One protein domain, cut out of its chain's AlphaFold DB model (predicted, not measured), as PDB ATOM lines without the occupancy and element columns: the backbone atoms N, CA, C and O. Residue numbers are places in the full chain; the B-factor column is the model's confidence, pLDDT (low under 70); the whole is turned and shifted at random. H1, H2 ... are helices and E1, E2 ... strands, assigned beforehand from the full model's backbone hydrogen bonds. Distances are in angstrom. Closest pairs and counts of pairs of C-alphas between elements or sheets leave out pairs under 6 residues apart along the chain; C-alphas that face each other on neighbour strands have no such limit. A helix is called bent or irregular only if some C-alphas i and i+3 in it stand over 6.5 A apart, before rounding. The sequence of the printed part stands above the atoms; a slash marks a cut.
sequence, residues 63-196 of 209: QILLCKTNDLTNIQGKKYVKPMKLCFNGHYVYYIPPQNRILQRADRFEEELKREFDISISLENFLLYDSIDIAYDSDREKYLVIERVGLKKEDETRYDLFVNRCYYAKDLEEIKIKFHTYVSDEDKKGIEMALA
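Overview. This is residues 63 to 196 of the 209 residues of the protein "RHH_1 domain-containing protein" of Clostridium botulinum (UniProt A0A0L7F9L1). One long, twisted sheet of six strands has three helices packed over one face, while the other face is bare of named helices. The long meander E4, E5 and E6, each strand the antiparallel neighbour of the one before, makes the middle; the hairpin of E1 and E2 widens it on one side and short E3 on the other, with H1 towards one end of the strands and H2 and H3 towards the other. The printed part has 134 residues, with E1, E2, E3, H1, E4, E5, E6, H2 and H3 along the chain; the sheet's order is E2, E1, E6, E5, E4, E3, all antiparallel. The class is mixed, helices and strands, in two layers, helices on one face of a sheet, for H1 and H3. The whole is compact, with a radius of gyration of the C-alphas of 15.2 A and spans of 41 by 30 by 25 A.

Along the chain. E1, residues 63 to 70, begins at C-alpha 63 (-11.445, -28.236, -17.578). E2 is residues 80 to 88, 24.4 A long, and E3 residues 90 to 94. H1, residues 106 to 117, is irregular: C-alphas 108 and 111 are 8.5 A apart. E4, residues 126 to 137, is 34.2 A long, E5, residues 142 to 153, is 36.1 A, and E6, residues 161 to 169, is 25.4 A. H2 is residues 172 to 176. H3, residues 185 to 195, ends at C-alpha 195 (-0.646, -27.436, 1.567).

Arrangement. Edge strand E2 is antiparallel to E1, with N 66 and O 84 at 2.8 A, within hydrogen-bond range. So are N 69 of E1 and O 162 of E6, 2.8 A, N 147 of E5 and O 165 of E6, 2.9 A, N 131 of E4 and O 148 of E5, 2.9 A, and N 93 of edge strand E3 and O 134 of E4, 2.8 A. E2 and E3 meet only through their link. H1, H2 and H3 are on the same face. H1 lies over E6, E5 and E4 at a height over the sheet of 10.4 A; the closest C-alphas of H1 and E4, those of Ala 106 and Leu 128, are 4.9 A apart. H3 lies over E3 at a height of 7.9 A. H2 and H3 only just touch, with 3 pairs of C-alphas within 8 A, the closest those of Leu 172 and Leu 195, 6.6 A. H1 is apart from both. Each O i to N i+4 pair is within range in H2 and H3, and 6 of 8 in H1.

Size, cuts and confidence. The C-alphas farthest apart, of Glu 124 and Asp 139, are 43.4 A apart. The printed part has no cut. The link from E3 to H1, 11 residues, is long; its residues 104 to 105 pair antiparallel with 127 to 128 of E4. The mean pLDDT of the printed part is 91.4, and no printed residue is under 70.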
ATOM      1  N   GLN A  63     -10.104 -27.859 -17.152       87.69
ATOM      2  CA  GLN A  63     -11.445 -28.236 -17.578       87.69
ATOM      3  C   GLN A  63     -11.876 -29.472 -16.807       87.69
ATOM      4  O   GLN A  63     -11.301 -30.545 -16.968       87.69
ATOM      5  N   ILE A  64     -12.908 -29.323 -15.982       88.81
ATOM      6  CA  ILE A  64     -13.447 -30.405 -15.160       88.81
ATOM      7  C   ILE A  64     -14.892 -30.653 -15.565       88.81
ATOM      8  O   ILE A  64     -15.713 -29.737 -15.593       88.81
ATOM      9  N   LEU A  65     -15.210 -31.906 -15.888       91.69
ATOM     10  CA  LEU A  65     -16.573 -32.324 -16.185       91.69
ATOM     11  C   LEU A  65     -17.269 -32.773 -14.900       91.69
ATOM     12  O   LEU A  65     -17.061 -33.894 -14.447       91.69
ATOM     13  N   LEU A  66     -18.109 -31.914 -14.340       93.50
ATOM     14  CA  LEU A  66     -18.957 -32.244 -13.202       93.50
ATOM     15  C   LEU A  66     -20.129 -33.093 -13.684       93.50
ATOM     16  O   LEU A  66     -20.813 -32.720 -14.640       93.50
ATOM     17  N   CYS A  67     -20.371 -34.226 -13.043       93.50
ATOM     18  CA  CYS A  67     -21.436 -35.140 -13.430       93.50
ATOM     19  C   CYS A  67     -21.869 -36.030 -12.265       93.50
ATOM     20  O   CYS A  67     -21.156 -36.207 -11.278       93.50
ATOM     21  N   LYS A  68     -23.061 -36.607 -12.404       95.06
ATOM     22  CA  LYS A  68     -23.542 -37.688 -11.549       95.06
ATOM     23  C   LYS A  68     -24.375 -38.645 -12.390       95.06
ATOM     24  O   LYS A  68     -25.344 -38.209 -13.011       95.06
ATOM     25  N   THR A  69     -24.020 -39.920 -12.345       96.19
ATOM     26  CA  THR A  69     -24.821 -41.048 -12.828       96.19
ATOM     27  C   THR A  69     -24.945 -42.050 -11.691       96.19
ATOM     28  O   THR A  69     -23.956 -42.322 -11.026       96.19
ATOM     29  N   ASN A  70     -26.143 -42.560 -11.440       96.00
ATOM     30  CA  ASN A  70     -26.450 -43.488 -10.366       96.00
ATOM     31  C   ASN A  70     -27.548 -44.453 -10.816       96.00
ATOM     32  O   ASN A  70     -28.736 -44.169 -10.669       96.00
ATOM     33  N   ASP A  71     -27.157 -45.600 -11.346       94.50
ATOM     34  CA  ASP A  71     -28.080 -46.660 -11.749       94.50
ATOM     35  C   ASP A  71     -28.489 -47.565 -10.575       94.50
ATOM     36  O   ASP A  71     -29.399 -48.383 -10.710       94.50
ATOM     37  N   LEU A  72     -27.889 -47.353  -9.397       94.75
ATOM     38  CA  LEU A  72     -28.140 -48.099  -8.161       94.75
ATOM     39  C   LEU A  72     -29.316 -47.552  -7.330       94.75
ATOM     40  O   LEU A  72     -29.702 -48.161  -6.328       94.75
ATOM     41  N   THR A  73     -29.882 -46.403  -7.718       92.44
ATOM     42  CA  THR A  73     -31.069 -45.828  -7.071       92.44
ATOM     43  C   THR A  73     -32.360 -46.206  -7.792       92.44
ATOM     44  O   THR A  73     -32.437 -46.246  -9.022       92.44
ATOM     45  N   ASN A  74     -33.430 -46.380  -7.017       90.25
ATOM     46  CA  ASN A  74     -34.783 -46.563  -7.546       90.25
ATOM     47  C   ASN A  74     -35.483 -45.233  -7.888       90.25
ATOM     48  O   ASN A  74     -36.582 -45.234  -8.444       90.25
ATOM     49  N   ILE A  75     -34.876 -44.083  -7.570       89.31
ATOM     50  CA  ILE A  75     -35.479 -42.761  -7.782       89.31
ATOM     51  C   ILE A  75     -35.048 -42.206  -9.144       89.31
ATOM     52  O   ILE A  75     -33.942 -41.688  -9.296       89.31
ATOM     53  N   GLN A  76     -35.947 -42.242 -10.135       86.12
ATOM     54  CA  GLN A  76     -35.638 -41.866 -11.523       86.12
ATOM     55  C   GLN A  76     -35.020 -40.462 -11.665       86.12
ATOM     56  O   GLN A  76     -34.058 -40.282 -12.406       86.12
ATOM     57  N   GLY A  77     -35.524 -39.474 -10.916       86.12
ATOM     58  CA  GLY A  77     -35.015 -38.097 -10.949       86.12
ATOM     59  C   GLY A  77     -33.624 -37.904 -10.331       86.12
ATOM     60  O   GLY A  77     -33.044 -36.834 -10.481       86.12
ATOM     61  N   LYS A  78     -33.081 -38.916  -9.641       86.62
ATOM     62  CA  LYS A  78     -31.755 -38.879  -9.000       86.62
ATOM     63  C   LYS A  78     -30.701 -39.711  -9.733       86.62
ATOM     64  O   LYS A  78     -29.531 -39.666  -9.348       86.62
ATOM     65  N   LYS A  79     -31.101 -40.440 -10.784       90.31
ATOM     66  CA  LYS A  79     -30.200 -41.293 -11.567       90.31
ATOM     67  C   LYS A  79     -29.160 -40.513 -12.343       90.31
ATOM     68  O   LYS A  79     -28.074 -41.017 -12.577       90.31
ATOM     69  N   TYR A  80     -29.484 -39.303 -12.778       92.56
ATOM     70  CA  TYR A  80     -28.613 -38.566 -13.673       92.56
ATOM     71  C   TYR A  80     -28.721 -37.068 -13.446       92.56
ATOM     72  O   TYR A  80     -29.816 -36.508 -13.396       92.56
ATOM     73  N   VAL A  81     -27.567 -36.417 -13.369       89.62
ATOM     74  CA  VAL A  81     -27.442 -34.965 -13.438       89.62
ATOM     75  C   VAL A  81     -26.700 -34.634 -14.721       89.62
ATOM     76  O   VAL A  81     -25.610 -35.155 -14.969       89.62
ATOM     77  N   LYS A  82     -27.291 -33.751 -15.535       87.94
ATOM     78  CA  LYS A  82     -26.689 -33.310 -16.796       87.94
ATOM     79  C   LYS A  82     -25.273 -32.769 -16.535       87.94
ATOM     80  O   LYS A  82     -25.135 -31.881 -15.692       87.94
ATOM     81  N   PRO A  83     -24.250 -33.256 -17.260       92.56
ATOM     82  CA  PRO A  83     -22.887 -32.820 -17.062       92.56
ATOM     83  C   PRO A  83     -22.723 -31.320 -17.268       92.56
ATOM     84  O   PRO A  83     -23.292 -30.735 -18.196       92.56
ATOM     85  N   MET A  84     -21.902 -30.720 -16.417       94.19
ATOM     86  CA  MET A  84     -21.506 -29.324 -16.488       94.19
ATOM     87  C   MET A  84     -19.991 -29.251 -16.609       94.19
ATOM     88  O   MET A  84     -19.267 -29.916 -15.876       94.19
ATOM     89  N   LYS A  85     -19.505 -28.431 -17.536       93.44
ATOM     90  CA  LYS A  85     -18.077 -28.170 -17.676       93.44
ATOM     91  C   LYS A  85     -17.708 -26.953 -16.832       93.44
ATOM     92  O   LYS A  85     -18.227 -25.867 -17.078       93.44
ATOM     93  N   LEU A  86     -16.819 -27.145 -15.866       90.81
ATOM     94  CA  LEU A  86     -16.169 -26.075 -15.123       90.81
ATOM     95  C   LEU A  86     -14.828 -25.754 -15.789       90.81
ATOM     96  O   LEU A  86     -14.061 -26.670 -16.088       90.81
ATOM     97  N   CYS A  87     -14.562 -24.466 -16.010       91.19
ATOM     98  CA  CYS A  87     -13.304 -23.973 -16.561       91.19
ATOM     99  C   CYS A  87     -12.708 -22.912 -15.631       91.19
ATOM    100  O   CYS A  87     -13.448 -22.025 -15.205       91.19
ATOM    101  N   PHE A  88     -11.408 -22.986 -15.348       88.56
ATOM    102  CA  PHE A  88     -10.688 -22.003 -14.527       88.56
ATOM    103  C   PHE A  88      -9.190 -22.005 -14.854       88.56
ATOM    104  O   PHE A  88      -8.674 -23.007 -15.354       88.56
ATOM    105  N   ASN A  89      -8.484 -20.911 -14.576       89.31
ATOM    106  CA  ASN A  89      -7.022 -20.881 -14.639       89.31
ATOM    107  C   ASN A  89      -6.431 -21.297 -13.290       89.31
ATOM    108  O   ASN A  89      -6.931 -20.889 -12.245       89.31
ATOM    109  N   GLY A  90      -5.377 -22.112 -13.287       88.88
ATOM    110  CA  GLY A  90      -4.882 -22.667 -12.033       88.88
ATOM    111  C   GLY A  90      -3.733 -23.650 -12.171       88.88
ATOM    112  O   GLY A  90      -3.056 -23.686 -13.194       88.88
ATOM    113  N   HIS A  91      -3.521 -24.455 -11.132       86.94
ATOM    114  CA  HIS A  91      -2.612 -25.605 -11.147       86.94
ATOM    115  C   HIS A  91      -3.061 -26.672 -10.137       86.94
ATOM    116  O   HIS A  91      -3.720 -26.354  -9.147       86.94
ATOM    117  N   TYR A  92      -2.705 -27.943 -10.365       88.19
ATOM    118  CA  TYR A  92      -2.872 -28.984  -9.345       88.19
ATOM    119  C   TYR A  92      -1.868 -28.766  -8.211       88.19
ATOM    120  O   TYR A  92      -0.668 -28.638  -8.449       88.19
ATOM    121  N   VAL A  93      -2.374 -28.766  -6.981       90.12
ATOM    122  CA  VAL A  93      -1.586 -28.778  -5.745       90.12
ATOM    123  C   VAL A  93      -1.369 -30.215  -5.282       90.12
ATOM    124  O   VAL A  93      -0.270 -30.586  -4.887       90.12
ATOM    125  N   TYR A  94      -2.413 -31.039  -5.378       91.00
ATOM    126  CA  TYR A  94      -2.375 -32.447  -5.009       91.00
ATOM    127  C   TYR A  94      -3.227 -33.276  -5.970       91.00
ATOM    128  O   TYR A  94      -4.353 -32.897  -6.292       91.00
ATOM    129  N   TYR A  95      -2.689 -34.404  -6.424       89.38
ATOM    130  CA  TYR A  95      -3.373 -35.345  -7.305       89.38
ATOM    131  C   TYR A  95      -2.645 -36.689  -7.285       89.38
ATOM    132  O   TYR A  95      -1.423 -36.732  -7.425       89.38
ATOM    133  N   ILE A  96      -3.402 -37.782  -7.190       85.25
ATOM    134  CA  ILE A  96      -2.893 -39.126  -7.470       85.25
ATOM    135  C   ILE A  96      -3.486 -39.592  -8.806       85.25
ATOM    136  O   ILE A  96      -4.715 -39.648  -8.936       85.25
ATOM    137  N   PRO A  97      -2.649 -39.984  -9.785       82.44
ATOM    138  CA  PRO A  97      -3.123 -40.526 -11.052       82.44
ATOM    139  C   PRO A  97      -4.099 -41.707 -10.880       82.44
ATOM    140  O   PRO A  97      -3.805 -42.606 -10.094       82.44
ATOM    141  N   PRO A  98      -5.220 -41.777 -11.631       80.94
ATOM    142  CA  PRO A  98      -6.223 -42.835 -11.512       80.94
ATOM    143  C   PRO A  98      -5.664 -44.254 -11.584       80.94
ATOM    144  O   PRO A  98      -6.163 -45.131 -10.891       80.94
ATOM    145  N   GLN A  99      -4.620 -44.487 -12.382       80.62
ATOM    146  CA  GLN A  99      -3.969 -45.795 -12.494       80.62
ATOM    147  C   GLN A  99      -3.223 -46.231 -11.223       80.62
ATOM    148  O   GLN A  99      -2.966 -47.417 -11.049       80.62
ATOM    149  N   ASN A 100      -2.887 -45.282 -10.348       83.88
ATOM    150  CA  ASN A 100      -2.213 -45.528  -9.076       83.88
ATOM    151  C   ASN A 100      -3.210 -45.634  -7.909       83.88
ATOM    152  O   ASN A 100      -2.805 -45.908  -6.784       83.88
ATOM    153  N   ARG A 101      -4.508 -45.410  -8.156       84.69
ATOM    154  CA  ARG A 101      -5.558 -45.515  -7.138       84.69
ATOM    155  C   ARG A 101      -5.919 -46.985  -6.922       84.69
ATOM    156  O   ARG A 101      -6.235 -47.702  -7.872       84.69
ATOM    157  N   ILE A 102      -5.910 -47.424  -5.666       86.50
ATOM    158  CA  ILE A 102      -6.328 -48.776  -5.286       86.50
ATOM    159  C   ILE A 102      -7.833 -48.765  -5.034       86.50
ATOM    160  O   ILE A 102      -8.330 -47.973  -4.239       86.50
ATOM    161  N   LEU A 103      -8.559 -49.663  -5.698       92.00
ATOM    162  CA  LEU A 103      -9.982 -49.845  -5.439       92.00
ATOM    163  C   LEU A 103     -10.199 -50.535  -4.093       92.00
ATOM    164  O   LEU A 103      -9.528 -51.515  -3.764       92.00
ATOM    165  N   GLN A 104     -11.172 -50.044  -3.338       93.69
ATOM    166  CA  GLN A 104     -11.533 -50.576  -2.030       93.69
ATOM    167  C   GLN A 104     -12.811 -51.406  -2.129       93.69
ATOM    168  O   GLN A 104     -13.606 -51.245  -3.047       93.69
ATOM    169  N   ARG A 105     -13.043 -52.292  -1.164       95.81
ATOM    170  CA  ARG A 105     -14.323 -52.998  -1.043       95.81
ATOM    171  C   ARG A 105     -15.395 -52.024  -0.537       95.81
ATOM    172  O   ARG A 105     -15.178 -51.369   0.483       95.81
ATOM    173  N   ALA A 106     -16.505 -51.891  -1.265       96.31
ATOM    174  CA  ALA A 106     -17.532 -50.881  -0.984       96.31
ATOM    175  C   ALA A 106     -18.393 -51.209   0.248       96.31
ATOM    176  O   ALA A 106     -18.888 -50.296   0.907       96.31
ATOM    177  N   ASP A 107     -18.527 -52.493   0.586       95.88
ATOM    178  CA  ASP A 107     -19.212 -52.991   1.789       95.88
ATOM    179  C   ASP A 107     -18.685 -52.368   3.097       95.88
ATOM    180  O   ASP A 107     -19.443 -52.152   4.041       95.88
ATOM    181  N   ARG A 108     -17.404 -51.981   3.142       95.31
ATOM    182  CA  ARG A 108     -16.778 -51.285   4.282       95.31
ATOM    183  C   ARG A 108     -17.382 -49.913   4.594       95.31
ATOM    184  O   ARG A 108     -17.215 -49.437   5.712       95.31
ATOM    185  N   PHE A 109     -18.039 -49.287   3.619       95.44
ATOM    186  CA  PHE A 109     -18.609 -47.936   3.703       95.44
ATOM    187  C   PHE A 109     -20.096 -47.925   3.316       95.44
ATOM    188  O   PHE A 109     -20.624 -46.918   2.840       95.44
ATOM    189  N   GLU A 110     -20.764 -49.075   3.430       95.50
ATOM    190  CA  GLU A 110     -22.075 -49.298   2.823       95.50
ATOM    191  C   GLU A 110     -23.143 -48.327   3.333       95.50
ATOM    192  O   GLU A 110     -23.877 -47.745   2.532       95.50
ATOM    193  N   GLU A 111     -23.204 -48.102   4.644       95.19
ATOM    194  CA  GLU A 111     -24.191 -47.210   5.256       95.19
ATOM    195  C   GLU A 111     -23.991 -45.751   4.824       95.19
ATOM    196  O   GLU A 111     -24.952 -45.057   4.473       95.19
ATOM    197  N   GLU A 112     -22.744 -45.275   4.782       94.81
ATOM    198  CA  GLU A 112     -22.409 -43.932   4.317       94.81
ATOM    199  C   GLU A 112     -22.778 -43.736   2.846       94.81
ATOM    200  O   GLU A 112     -23.456 -42.759   2.511       94.81
ATOM    201  N   LEU A 113     -22.374 -44.672   1.981       95.62
ATOM    202  CA  LEU A 113     -22.623 -44.618   0.541       95.62
ATOM    203  C   LEU A 113     -24.120 -44.692   0.228       95.62
ATOM    204  O   LEU A 113     -24.621 -43.933  -0.607       95.62
ATOM    205  N   LYS A 114     -24.864 -45.560   0.922       95.44
ATOM    206  CA  LYS A 114     -26.320 -45.666   0.771       95.44
ATOM    207  C   LYS A 114     -27.029 -44.382   1.158       95.44
ATOM    208  O   LYS A 114     -27.878 -43.912   0.401       95.44
ATOM    209  N   ARG A 115     -26.664 -43.801   2.304       94.19
ATOM    210  CA  ARG A 115     -27.243 -42.541   2.782       94.19
ATOM    211  C   ARG A 115     -26.937 -41.386   1.836       94.19
ATOM    212  O   ARG A 115     -27.808 -40.563   1.579       94.19
ATOM    213  N   GLU A 116     -25.708 -41.307   1.340       93.06
ATOM    214  CA  GLU A 116     -25.272 -40.208   0.484       93.06
ATOM    215  C   GLU A 116     -25.868 -40.278  -0.930       93.06
ATOM    216  O   GLU A 116     -26.277 -39.258  -1.493       93.06
ATOM    217  N   PHE A 117     -25.916 -41.476  -1.515       93.56
ATOM    218  CA  PHE A 117     -26.278 -41.658  -2.919       93.56
ATOM    219  C   PHE A 117     -27.671 -42.257  -3.133       93.56
ATOM    220  O   PHE A 117     -28.038 -42.493  -4.279       93.56
ATOM    221  N   ASP A 118     -28.474 -42.456  -2.087       94.12
ATOM    222  CA  ASP A 118     -29.805 -43.072  -2.177       94.12
ATOM    223  C   ASP A 118     -29.770 -44.463  -2.855       94.12
ATOM    224  O   ASP A 118     -30.565 -44.754  -3.759       94.12
ATOM    225  N   ILE A 119     -28.816 -45.309  -2.455       95.31
ATOM    226  CA  ILE A 119     -28.643 -46.670  -2.987       95.31
ATOM    227  C   ILE A 119     -29.549 -47.639  -2.226       95.31
ATOM    228  O   ILE A 119     -29.590 -47.636  -0.998       95.31
ATOM    229  N   SER A 120     -30.263 -48.499  -2.956       89.81
ATOM    230  CA  SER A 120     -31.235 -49.435  -2.370       89.81
ATOM    231  C   SER A 120     -30.775 -50.892  -2.299       89.81
ATOM    232  O   SER A 120     -31.488 -51.720  -1.738       89.81
ATOM    233  N   ILE A 121     -29.631 -51.230  -2.892       93.25
ATOM    234  CA  ILE A 121     -29.127 -52.609  -2.981       93.25
ATOM    235  C   ILE A 121     -27.935 -52.844  -2.042       93.25
ATOM    236  O   ILE A 121     -27.350 -51.887  -1.544       93.25
ATOM    237  N   SER A 122     -27.582 -54.111  -1.803       95.25
ATOM    238  CA  SER A 122     -26.335 -54.487  -1.113       95.25
ATOM    239  C   SER A 122     -25.105 -54.108  -1.945       95.25
ATOM    240  O   SER A 122     -25.137 -54.230  -3.174       95.25
ATOM    241  N   LEU A 123     -24.029 -53.680  -1.274       96.31
ATOM    242  CA  LEU A 123     -22.748 -53.327  -1.898       96.31
ATOM    243  C   LEU A 123     -21.663 -54.408  -1.731       96.31
ATOM    244  O   LEU A 123     -20.508 -54.171  -2.073       96.31
ATOM    245  N   GLU A 124     -22.032 -55.613  -1.285       95.69
ATOM    246  CA  GLU A 124     -21.108 -56.734  -1.032       95.69
ATOM    247  C   GLU A 124     -20.197 -57.083  -2.220       95.69
ATOM    248  O   GLU A 124     -19.049 -57.454  -2.021       95.69
ATOM    249  N   ASN A 125     -20.663 -56.944  -3.462       95.50
ATOM    250  CA  ASN A 125     -19.871 -57.281  -4.656       95.50
ATOM    251  C   ASN A 125     -19.381 -56.045  -5.418       95.50
ATOM    252  O   ASN A 125     -19.096 -56.123  -6.614       95.50
ATOM    253  N   PHE A 126     -19.337 -54.893  -4.749       97.75
ATOM    254  CA  PHE A 126     -18.921 -53.638  -5.352       97.75
ATOM    255  C   PHE A 126     -17.531 -53.219  -4.881       97.75
ATOM    256  O   PHE A 126     -17.158 -53.344  -3.713       97.75
ATOM    257  N   LEU A 127     -16.787 -52.648  -5.821       97.31
ATOM    258  CA  LEU A 127     -15.569 -51.906  -5.575       97.31
ATOM    259  C   LEU A 127     -15.868 -50.409  -5.573       97.31
ATOM    260  O   LEU A 127     -16.564 -49.896  -6.453       97.31
ATOM    261  N   LEU A 128     -15.287 -49.724  -4.597       96.12
ATOM    262  CA  LEU A 128     -15.254 -48.284  -4.458       96.12
ATOM    263  C   LEU A 128     -13.975 -47.734  -5.091       96.12
ATOM    264  O   LEU A 128     -12.862 -48.130  -4.745       96.12
ATOM    265  N   TYR A 129     -14.165 -46.801  -6.013       94.38
ATOM    266  CA  TYR A 129     -13.161 -45.844  -6.437       94.38
ATOM    267  C   TYR A 129     -13.422 -44.531  -5.707       94.38
ATOM    268  O   TYR A 129     -14.479 -43.928  -5.897       94.38
ATOM    269  N   ASP A 130     -12.459 -44.080  -4.920       92.38
ATOM    270  CA  ASP A 130     -12.436 -42.755  -4.320       92.38
ATOM    271  C   ASP A 130     -11.190 -41.993  -4.792       92.38
ATOM    272  O   ASP A 130     -10.091 -42.539  -4.909       92.38
ATOM    273  N   SER A 131     -11.377 -40.723  -5.141       91.69
ATOM    274  CA  SER A 131     -10.283 -39.819  -5.482       91.69
ATOM    275  C   SER A 131     -10.629 -38.423  -5.022       91.69
ATOM    276  O   SER A 131     -11.706 -37.907  -5.336       91.69
ATOM    277  N   ILE A 132      -9.675 -37.796  -4.350       93.75
ATOM    278  CA  ILE A 132      -9.717 -36.383  -4.018       93.75
ATOM    279  C   ILE A 132      -8.463 -35.703  -4.558       93.75
ATOM    280  O   ILE A 132      -7.338 -36.126  -4.300       93.75
ATOM    281  N   ASP A 133      -8.675 -34.655  -5.344       93.06
ATOM    282  CA  ASP A 133      -7.617 -33.850  -5.936       93.06
ATOM    283  C   ASP A 133      -7.805 -32.401  -5.488       93.06
ATOM    284  O   ASP A 133      -8.933 -31.931  -5.320       93.06
ATOM    285  N   ILE A 134      -6.705 -31.672  -5.326       94.25
ATOM    286  CA  ILE A 134      -6.719 -30.256  -4.969       94.25
ATOM    287  C   ILE A 134      -6.096 -29.470  -6.109       94.25
ATOM    288  O   ILE A 134      -4.946 -29.706  -6.484       94.25
ATOM    289  N   ALA A 135      -6.841 -28.507  -6.634       93.12
ATOM    290  CA  ALA A 135      -6.327 -27.500  -7.549       93.12
ATOM    291  C   ALA A 135      -6.418 -26.114  -6.907       93.12
ATOM    292  O   ALA A 135      -7.294 -25.867  -6.084       93.12
ATOM    293  N   TYR A 136      -5.533 -25.204  -7.287       91.88
ATOM    294  CA  TYR A 136      -5.641 -23.791  -6.944       91.88
ATOM    295  C   TYR A 136      -6.207 -23.027  -8.142       91.88
ATOM    296  O   TYR A 136      -5.635 -23.089  -9.228       91.88
ATOM    297  N   ASP A 137      -7.338 -22.348  -7.951       91.94
ATOM    298  CA  ASP A 137      -7.996 -21.471  -8.923       91.94
ATOM    299  C   ASP A 137      -7.423 -20.058  -8.769       91.94
ATOM    300  O   ASP A 137      -7.730 -19.346  -7.808       91.94
ATOM    301  N   SER A 138      -6.568 -19.668  -9.714       89.12
ATOM    302  CA  SER A 138      -5.876 -18.379  -9.723       89.12
ATOM    303  C   SER A 138      -6.808 -17.207 -10.018       89.12
ATOM    304  O   SER A 138      -6.520 -16.097  -9.586       89.12
ATOM    305  N   ASP A 139      -7.929 -17.429 -10.712       87.69
ATOM    306  CA  ASP A 139      -8.886 -16.356 -11.012       87.69
ATOM    307  C   ASP A 139      -9.663 -15.940  -9.750       87.69
ATOM    308  O   ASP A 139     -10.127 -14.804  -9.631       87.69
ATOM    309  N   ARG A 140      -9.847 -16.878  -8.810       89.44
ATOM    310  CA  ARG A 140     -10.636 -16.684  -7.579       89.44
ATOM    311  C   ARG A 140      -9.815 -16.688  -6.299       89.44
ATOM    312  O   ARG A 140     -10.406 -16.494  -5.235       89.44
ATOM    313  N   GLU A 141      -8.519 -16.959  -6.406       90.44
ATOM    314  CA  GLU A 141      -7.579 -17.136  -5.295       90.44
ATOM    315  C   GLU A 141      -8.095 -18.131  -4.243       90.44
ATOM    316  O   GLU A 141      -8.073 -17.881  -3.038       90.44
ATOM    317  N   LYS A 142      -8.630 -19.267  -4.705       93.19
ATOM    318  CA  LYS A 142      -9.221 -20.304  -3.847       93.19
ATOM    319  C   LYS A 142      -8.776 -21.685  -4.271       93.19
ATOM    320  O   LYS A 142      -8.526 -21.938  -5.444       93.19
ATOM    321  N   TYR A 143      -8.787 -22.612  -3.326       93.94
ATOM    322  CA  TYR A 143      -8.643 -24.021  -3.638       93.94
ATOM    323  C   TYR A 143      -9.959 -24.591  -4.160       93.94
ATOM    324  O   TYR A 143     -11.055 -24.243  -3.709       93.94
ATOM    325  N   LEU A 144      -9.834 -25.495  -5.115       94.88
ATOM    326  CA  LEU A 144     -10.895 -26.325  -5.634       94.88
ATOM    327  C   LEU A 144     -10.612 -27.766  -5.207       94.88
ATOM    328  O   LEU A 144      -9.651 -28.385  -5.663       94.88
ATOM    329  N   VAL A 145     -11.469 -28.287  -4.336       95.56
ATOM    330  CA  VAL A 145     -11.500 -29.698  -3.956       95.56
ATOM    331  C   VAL A 145     -12.295 -30.435  -5.017       95.56
ATOM    332  O   VAL A 145     -13.478 -30.147  -5.204       95.56
ATOM    333  N   ILE A 146     -11.655 -31.351  -5.729       94.25
ATOM    334  CA  ILE A 146     -12.247 -32.129  -6.814       94.25
ATOM    335  C   ILE A 146     -12.398 -33.550  -6.308       94.25
ATOM    336  O   ILE A 146     -11.417 -34.197  -5.958       94.25
ATOM    337  N   GLU A 147     -13.624 -34.041  -6.282       94.12
ATOM    338  CA  GLU A 147     -13.931 -35.353  -5.742       94.12
ATOM    339  C   GLU A 147     -14.556 -36.236  -6.814       94.12
ATOM    340  O   GLU A 147     -15.518 -35.843  -7.487       94.12
ATOM    341  N   ARG A 148     -14.025 -37.455  -6.931       94.06
ATOM    342  CA  ARG A 148     -14.579 -38.511  -7.771       94.06
ATOM    343  C   ARG A 148     -14.909 -39.725  -6.919       94.06
ATOM    344  O   ARG A 148     -14.043 -40.252  -6.230       94.06
ATOM    345  N   VAL A 149     -16.150 -40.182  -7.027       95.56
ATOM    346  CA  VAL A 149     -16.646 -41.376  -6.342       95.56
ATOM    347  C   VAL A 149     -17.264 -42.293  -7.379       95.56
ATOM    348  O   VAL A 149     -18.123 -41.868  -8.152       95.56
ATOM    349  N   GLY A 150     -16.823 -43.543  -7.413       96.25
ATOM    350  CA  GLY A 150     -17.308 -44.541  -8.352       96.25
ATOM    351  C   GLY A 150     -17.616 -45.864  -7.665       96.25
ATOM    352  O   GLY A 150     -16.785 -46.358  -6.912       96.25
ATOM    353  N   LEU A 151     -18.766 -46.469  -7.965       97.62
ATOM    354  CA  LEU A 151     -19.061 -47.861  -7.617       97.62
ATOM    355  C   LEU A 151     -19.224 -48.691  -8.879       97.62
ATOM    356  O   LEU A 151     -19.946 -48.300  -9.797       97.62
ATOM    357  N   LYS A 152     -18.557 -49.836  -8.905       97.06
ATOM    358  CA  LYS A 152     -18.677 -50.842  -9.959       97.06
ATOM    359  C   LYS A 152     -18.627 -52.229  -9.348       97.06
ATOM    360  O   LYS A 152     -18.003 -52.395  -8.301       97.06
ATOM    361  N   LYS A 153     -19.223 -53.225  -9.993       95.88
ATOM    362  CA  LYS A 153     -19.012 -54.618  -9.578       95.88
ATOM    363  C   LYS A 153     -17.562 -55.045  -9.809       95.88
ATOM    364  O   LYS A 153     -16.881 -54.484 -10.670       95.88
ATOM    365  N   GLU A 154     -17.073 -56.009  -9.031       91.81
ATOM    366  CA  GLU A 154     -15.660 -56.426  -9.072       91.81
ATOM    367  C   GLU A 154     -15.203 -56.905 -10.459       91.81
ATOM    368  O   GLU A 154     -14.077 -56.632 -10.878       91.81
ATOM    369  N   ASP A 155     -16.093 -57.580 -11.182       89.50
ATOM    370  CA  ASP A 155     -15.885 -58.144 -12.513       89.50
ATOM    371  C   ASP A 155     -16.235 -57.174 -13.654       89.50
ATOM    372  O   ASP A 155     -16.031 -57.482 -14.832       89.50
ATOM    373  N   GLU A 156     -16.713 -55.973 -13.326       92.69
ATOM    374  CA  GLU A 156     -17.136 -54.979 -14.300       92.69
ATOM    375  C   GLU A 156     -16.102 -53.857 -14.494       92.69
ATOM    376  O   GLU A 156     -15.344 -53.434 -13.610       92.69
ATOM    377  N   THR A 157     -16.064 -53.341 -15.722       87.00
ATOM    378  CA  THR A 157     -15.247 -52.171 -16.088       87.00
ATOM    379  C   THR A 157     -16.029 -50.867 -15.989       87.00
ATOM    380  O   THR A 157     -15.426 -49.802 -15.884       87.00
ATOM    381  N   ARG A 158     -17.362 -50.945 -16.031       93.31
ATOM    382  CA  ARG A 158     -18.256 -49.789 -15.996       93.31
ATOM    383  C   ARG A 158     -18.699 -49.505 -14.573       93.31
ATOM    384  O   ARG A 158     -18.869 -50.418 -13.780       93.31
ATOM    385  N   TYR A 159     -18.888 -48.225 -14.286       95.38
ATOM    386  CA  TYR A 159     -19.404 -47.754 -13.012       95.38
ATOM    387  C   TYR A 159     -20.930 -47.664 -13.059       95.38
ATOM    388  O   TYR A 159     -21.469 -46.967 -13.919       95.38
ATOM    389  N   ASP A 160     -21.603 -48.330 -12.122       96.62
ATOM    390  CA  ASP A 160     -23.044 -48.202 -11.883       96.62
ATOM    391  C   ASP A 160     -23.377 -46.894 -11.140       96.62
ATOM    392  O   ASP A 160     -24.450 -46.314 -11.306       96.62
ATOM    393  N   LEU A 161     -22.440 -46.396 -10.329       97.00
ATOM    394  CA  LEU A 161     -22.463 -45.048  -9.762       97.00
ATOM    395  C   LEU A 161     -21.173 -44.347 -10.160       97.00
ATOM    396  O   LEU A 161     -20.095 -44.866  -9.894       97.00
ATOM    397  N   PHE A 162     -21.269 -43.143 -10.711       96.25
ATOM    398  CA  PHE A 162     -20.124 -42.259 -10.881       96.25
ATOM    399  C   PHE A 162     -20.519 -40.820 -10.578       96.25
ATOM    400  O   PHE A 162     -21.450 -40.272 -11.172       96.25
ATOM    401  N   VAL A 163     -19.794 -40.199  -9.657       95.62
ATOM    402  CA  VAL A 163     -19.949 -38.805  -9.263       95.62
ATOM    403  C   VAL A 163     -18.615 -38.116  -9.463       95.62
ATOM    404  O   VAL A 163     -17.599 -38.589  -8.970       95.62
ATOM    405  N   ASN A 164     -18.628 -36.989 -10.166       95.06
ATOM    406  CA  ASN A 164     -17.517 -36.051 -10.214       95.06
ATOM    407  C   ASN A 164     -18.055 -34.674  -9.831       95.06
ATOM    408  O   ASN A 164     -18.897 -34.111 -10.538       95.06
ATOM    409  N   ARG A 165     -17.609 -34.149  -8.697       93.31
ATOM    410  CA  ARG A 165     -18.086 -32.879  -8.142       93.31
ATOM    411  C   ARG A 165     -16.925 -32.073  -7.590       93.31
ATOM    412  O   ARG A 165     -15.820 -32.581  -7.426       93.31
ATOM    413  N   CYS A 166     -17.178 -30.800  -7.316       93.38
ATOM    414  CA  CYS A 166     -16.162 -29.925  -6.765       93.38
ATOM    415  C   CYS A 166     -16.719 -28.982  -5.704       93.38
ATOM    416  O   CYS A 166     -17.887 -28.585  -5.756       93.38
ATOM    417  N   TYR A 167     -15.842 -28.558  -4.803       93.62
ATOM    418  CA  TYR A 167     -16.122 -27.581  -3.762       93.62
ATOM    419  C   TYR A 167     -15.016 -26.533  -3.733       93.62
ATOM    420  O   TYR A 167     -13.841 -26.869  -3.834       93.62
ATOM    421  N   TYR A 168     -15.385 -25.268  -3.563       94.06
ATOM    422  CA  TYR A 168     -14.404 -24.234  -3.251       94.06
ATOM    423  C   TYR A 168     -14.071 -24.254  -1.760       94.06
ATOM    424  O   TYR A 168     -14.971 -24.415  -0.931       94.06
ATOM    425  N   ALA A 169     -12.799 -24.037  -1.449       95.12
ATOM    426  CA  ALA A 169     -12.266 -23.893  -0.103       95.12
ATOM    427  C   ALA A 169     -11.210 -22.780  -0.084       95.12
ATOM    428  O   ALA A 169     -10.519 -22.554  -1.079       95.12
ATOM    429  N   LYS A 170     -11.105 -22.047   1.024       90.75
ATOM    430  CA  LYS A 170     -10.108 -20.970   1.157       90.75
ATOM    431  C   LYS A 170      -8.748 -21.454   1.649       90.75
ATOM    432  O   LYS A 170      -7.737 -20.891   1.253       90.75
ATOM    433  N   ASP A 171      -8.733 -22.479   2.485       86.38
ATOM    434  CA  ASP A 171      -7.547 -22.950   3.193       86.38
ATOM    435  C   ASP A 171      -7.650 -24.452   3.499       86.38
ATOM    436  O   ASP A 171      -8.647 -25.108   3.178       86.38
ATOM    437  N   LEU A 172      -6.602 -25.004   4.114       89.31
ATOM    438  CA  LEU A 172      -6.522 -26.416   4.484       89.31
ATOM    439  C   LEU A 172      -7.650 -26.849   5.436       89.31
ATOM    440  O   LEU A 172      -8.147 -27.969   5.320       89.31
ATOM    441  N   GLU A 173      -8.085 -25.986   6.352       89.50
ATOM    442  CA  GLU A 173      -9.142 -26.329   7.307       89.50
ATOM    443  C   GLU A 173     -10.506 -26.410   6.607       89.50
ATOM    444  O   GLU A 173     -11.248 -27.377   6.799       89.50
ATOM    445  N   GLU A 174     -10.803 -25.473   5.701       93.50
ATOM    446  CA  GLU A 174     -11.973 -25.559   4.825       93.50
ATOM    447  C   GLU A 174     -11.914 -26.765   3.866       93.50
ATOM    448  O   GLU A 174     -12.967 -27.275   3.485       93.50
ATOM    449  N   ILE A 175     -10.726 -27.243   3.477       93.12
ATOM    450  CA  ILE A 175     -10.568 -28.464   2.666       93.12
ATOM    451  C   ILE A 175     -10.888 -29.712   3.494       93.12
ATOM    452  O   ILE A 175     -11.680 -30.547   3.055       93.12
ATOM    453  N   LYS A 176     -10.331 -29.828   4.705       90.56
ATOM    454  CA  LYS A 176     -10.512 -30.999   5.580       90.56
ATOM    455  C   LYS A 176     -11.977 -31.272   5.905       90.56
ATOM    456  O   LYS A 176     -12.396 -32.426   5.920       90.56
ATOM    457  N   ILE A 177     -12.789 -30.230   6.099       91.69
ATOM    458  CA  ILE A 177     -14.234 -30.391   6.344       91.69
ATOM    459  C   ILE A 177     -15.013 -30.914   5.123       91.69
ATOM    460  O   ILE A 177     -16.187 -31.256   5.259       91.69
ATOM    461  N   LYS A 178     -14.407 -30.940   3.926       90.06
ATOM    462  CA  LYS A 178     -14.992 -31.533   2.709       90.06
ATOM    463  C   LYS A 178     -14.617 -32.998   2.528       90.06
ATOM    464  O   LYS A 178     -15.125 -33.623   1.602       90.06
ATOM    465  N   PHE A 179     -13.742 -33.550   3.366       89.44
ATOM    466  CA  PHE A 179     -13.374 -34.955   3.269       89.44
ATOM    467  C   PHE A 179     -14.542 -35.837   3.701       89.44
ATOM    468  O   PHE A 179     -15.047 -35.743   4.819       89.44
ATOM    469  N   HIS A 180     -14.956 -36.719   2.799       85.75
ATOM    470  CA  HIS A 180     -15.919 -37.766   3.102       85.75
ATOM    471  C   HIS A 180     -15.260 -38.880   3.930       85.75
ATOM    472  O   HIS A 180     -14.039 -39.041   3.936       85.75
ATOM    473  N   THR A 181     -16.074 -39.678   4.628       85.88
ATOM    474  CA  THR A 181     -15.599 -40.755   5.520       85.88
ATOM    475  C   THR A 181     -14.702 -41.770   4.810       85.88
ATOM    476  O   THR A 181     -13.787 -42.314   5.421       85.88
ATOM    477  N   TYR A 182     -14.952 -42.011   3.525       85.56
ATOM    478  CA  TYR A 182     -14.218 -42.969   2.703       85.56
ATOM    479  C   TYR A 182     -12.968 -42.388   2.025       85.56
ATOM    480  O   TYR A 182     -12.301 -43.119   1.302       85.56
ATOM    481  N   VAL A 183     -12.620 -41.114   2.259       88.19
ATOM    482  CA  VAL A 183     -11.339 -40.557   1.794       88.19
ATOM    483  C   VAL A 183     -10.191 -41.264   2.511       88.19
ATOM    484  O   VAL A 183     -10.164 -41.325   3.748       88.19
ATOM    485  N   SER A 184      -9.233 -41.764   1.732       86.44
ATOM    486  CA  SER A 184      -8.083 -42.495   2.257       86.44
ATOM    487  C   SER A 184      -7.212 -41.641   3.193       86.44
ATOM    488  O   SER A 184      -7.063 -40.429   3.029       86.44
ATOM    489  N   ASP A 185      -6.587 -42.273   4.189       86.38
ATOM    490  CA  ASP A 185      -5.642 -41.573   5.072       86.38
ATOM    491  C   ASP A 185      -4.367 -41.132   4.337       86.38
ATOM    492  O   ASP A 185      -3.690 -40.204   4.784       86.38
ATOM    493  N   GLU A 186      -4.040 -41.784   3.219       86.12
ATOM    494  CA  GLU A 186      -2.965 -41.368   2.320       86.12
ATOM    495  C   GLU A 186      -3.296 -40.030   1.654       86.12
ATOM    496  O   GLU A 186      -2.467 -39.122   1.694       86.12
ATOM    497  N   ASP A 187      -4.522 -39.866   1.141       88.44
ATOM    498  CA  ASP A 187      -4.982 -38.593   0.581       88.44
ATOM    499  C   ASP A 187      -4.958 -37.479   1.617       88.44
ATOM    500  O   ASP A 187      -4.413 -36.407   1.359       88.44
ATOM    501  N   LYS A 188      -5.500 -37.733   2.814       89.44
ATOM    502  CA  LYS A 188      -5.534 -36.727   3.888       89.44
ATOM    503  C   LYS A 188      -4.131 -36.211   4.196       89.44
ATOM    504  O   LYS A 188      -3.902 -35.006   4.172       89.44
ATOM    505  N   LYS A 189      -3.184 -37.126   4.423       86.75
ATOM    506  CA  LYS A 189      -1.788 -36.780   4.722       86.75
ATOM    507  C   LYS A 189      -1.104 -36.103   3.540       86.75
ATOM    508  O   LYS A 189      -0.393 -35.126   3.735       86.75
ATOM    509  N   GLY A 190      -1.316 -36.607   2.327       87.25
ATOM    510  CA  GLY A 190      -0.734 -36.042   1.115       87.25
ATOM    511  C   GLY A 190      -1.184 -34.603   0.876       87.25
ATOM    512  O   GLY A 190      -0.355 -33.746   0.580       87.25
ATOM    513  N   ILE A 191      -2.471 -34.320   1.084       89.62
ATOM    514  CA  ILE A 191      -3.044 -32.975   0.973       89.62
ATOM    515  C   ILE A 191      -2.508 -32.058   2.072       89.62
ATOM    516  O   ILE A 191      -2.077 -30.947   1.773       89.62
ATOM    517  N   GLU A 192      -2.499 -32.519   3.326       87.75
ATOM    518  CA  GLU A 192      -1.927 -31.763   4.445       87.75
ATOM    519  C   GLU A 192      -0.467 -31.394   4.186       87.75
ATOM    520  O   GLU A 192      -0.079 -30.255   4.410       87.75
ATOM    521  N   MET A 193       0.330 -32.328   3.663       83.69
ATOM    522  CA  MET A 193       1.726 -32.076   3.314       83.69
ATOM    523  C   MET A 193       1.874 -31.123   2.126       83.69
ATOM    524  O   MET A 193       2.745 -30.259   2.158       83.69
ATOM    525  N   ALA A 194       1.049 -31.265   1.087       83.31
ATOM    526  CA  ALA A 194       1.118 -30.423  -0.109       83.31
ATOM    527  C   ALA A 194       0.711 -28.966   0.164       83.31
ATOM    528  O   ALA A 194       1.170 -28.058  -0.525       83.31
ATOM    529  N   LEU A 195      -0.151 -28.751   1.158       83.50
ATOM    530  CA  LEU A 195      -0.646 -27.436   1.567       83.50
ATOM    531  C   LEU A 195       0.016 -26.899   2.834       83.50
ATOM    532  O   LEU A 195      -0.313 -25.793   3.257       83.50
ATOM    533  N   ALA A 196       0.919 -27.660   3.453       76.69
ATOM    534  CA  ALA A 196       1.666 -27.182   4.600       76.69
ATOM    535  C   ALA A 196       2.476 -25.952   4.180       76.69
ATOM    536  O   ALA A 196       3.336 -26.024   3.296       76.69
TER     537      ALA A 196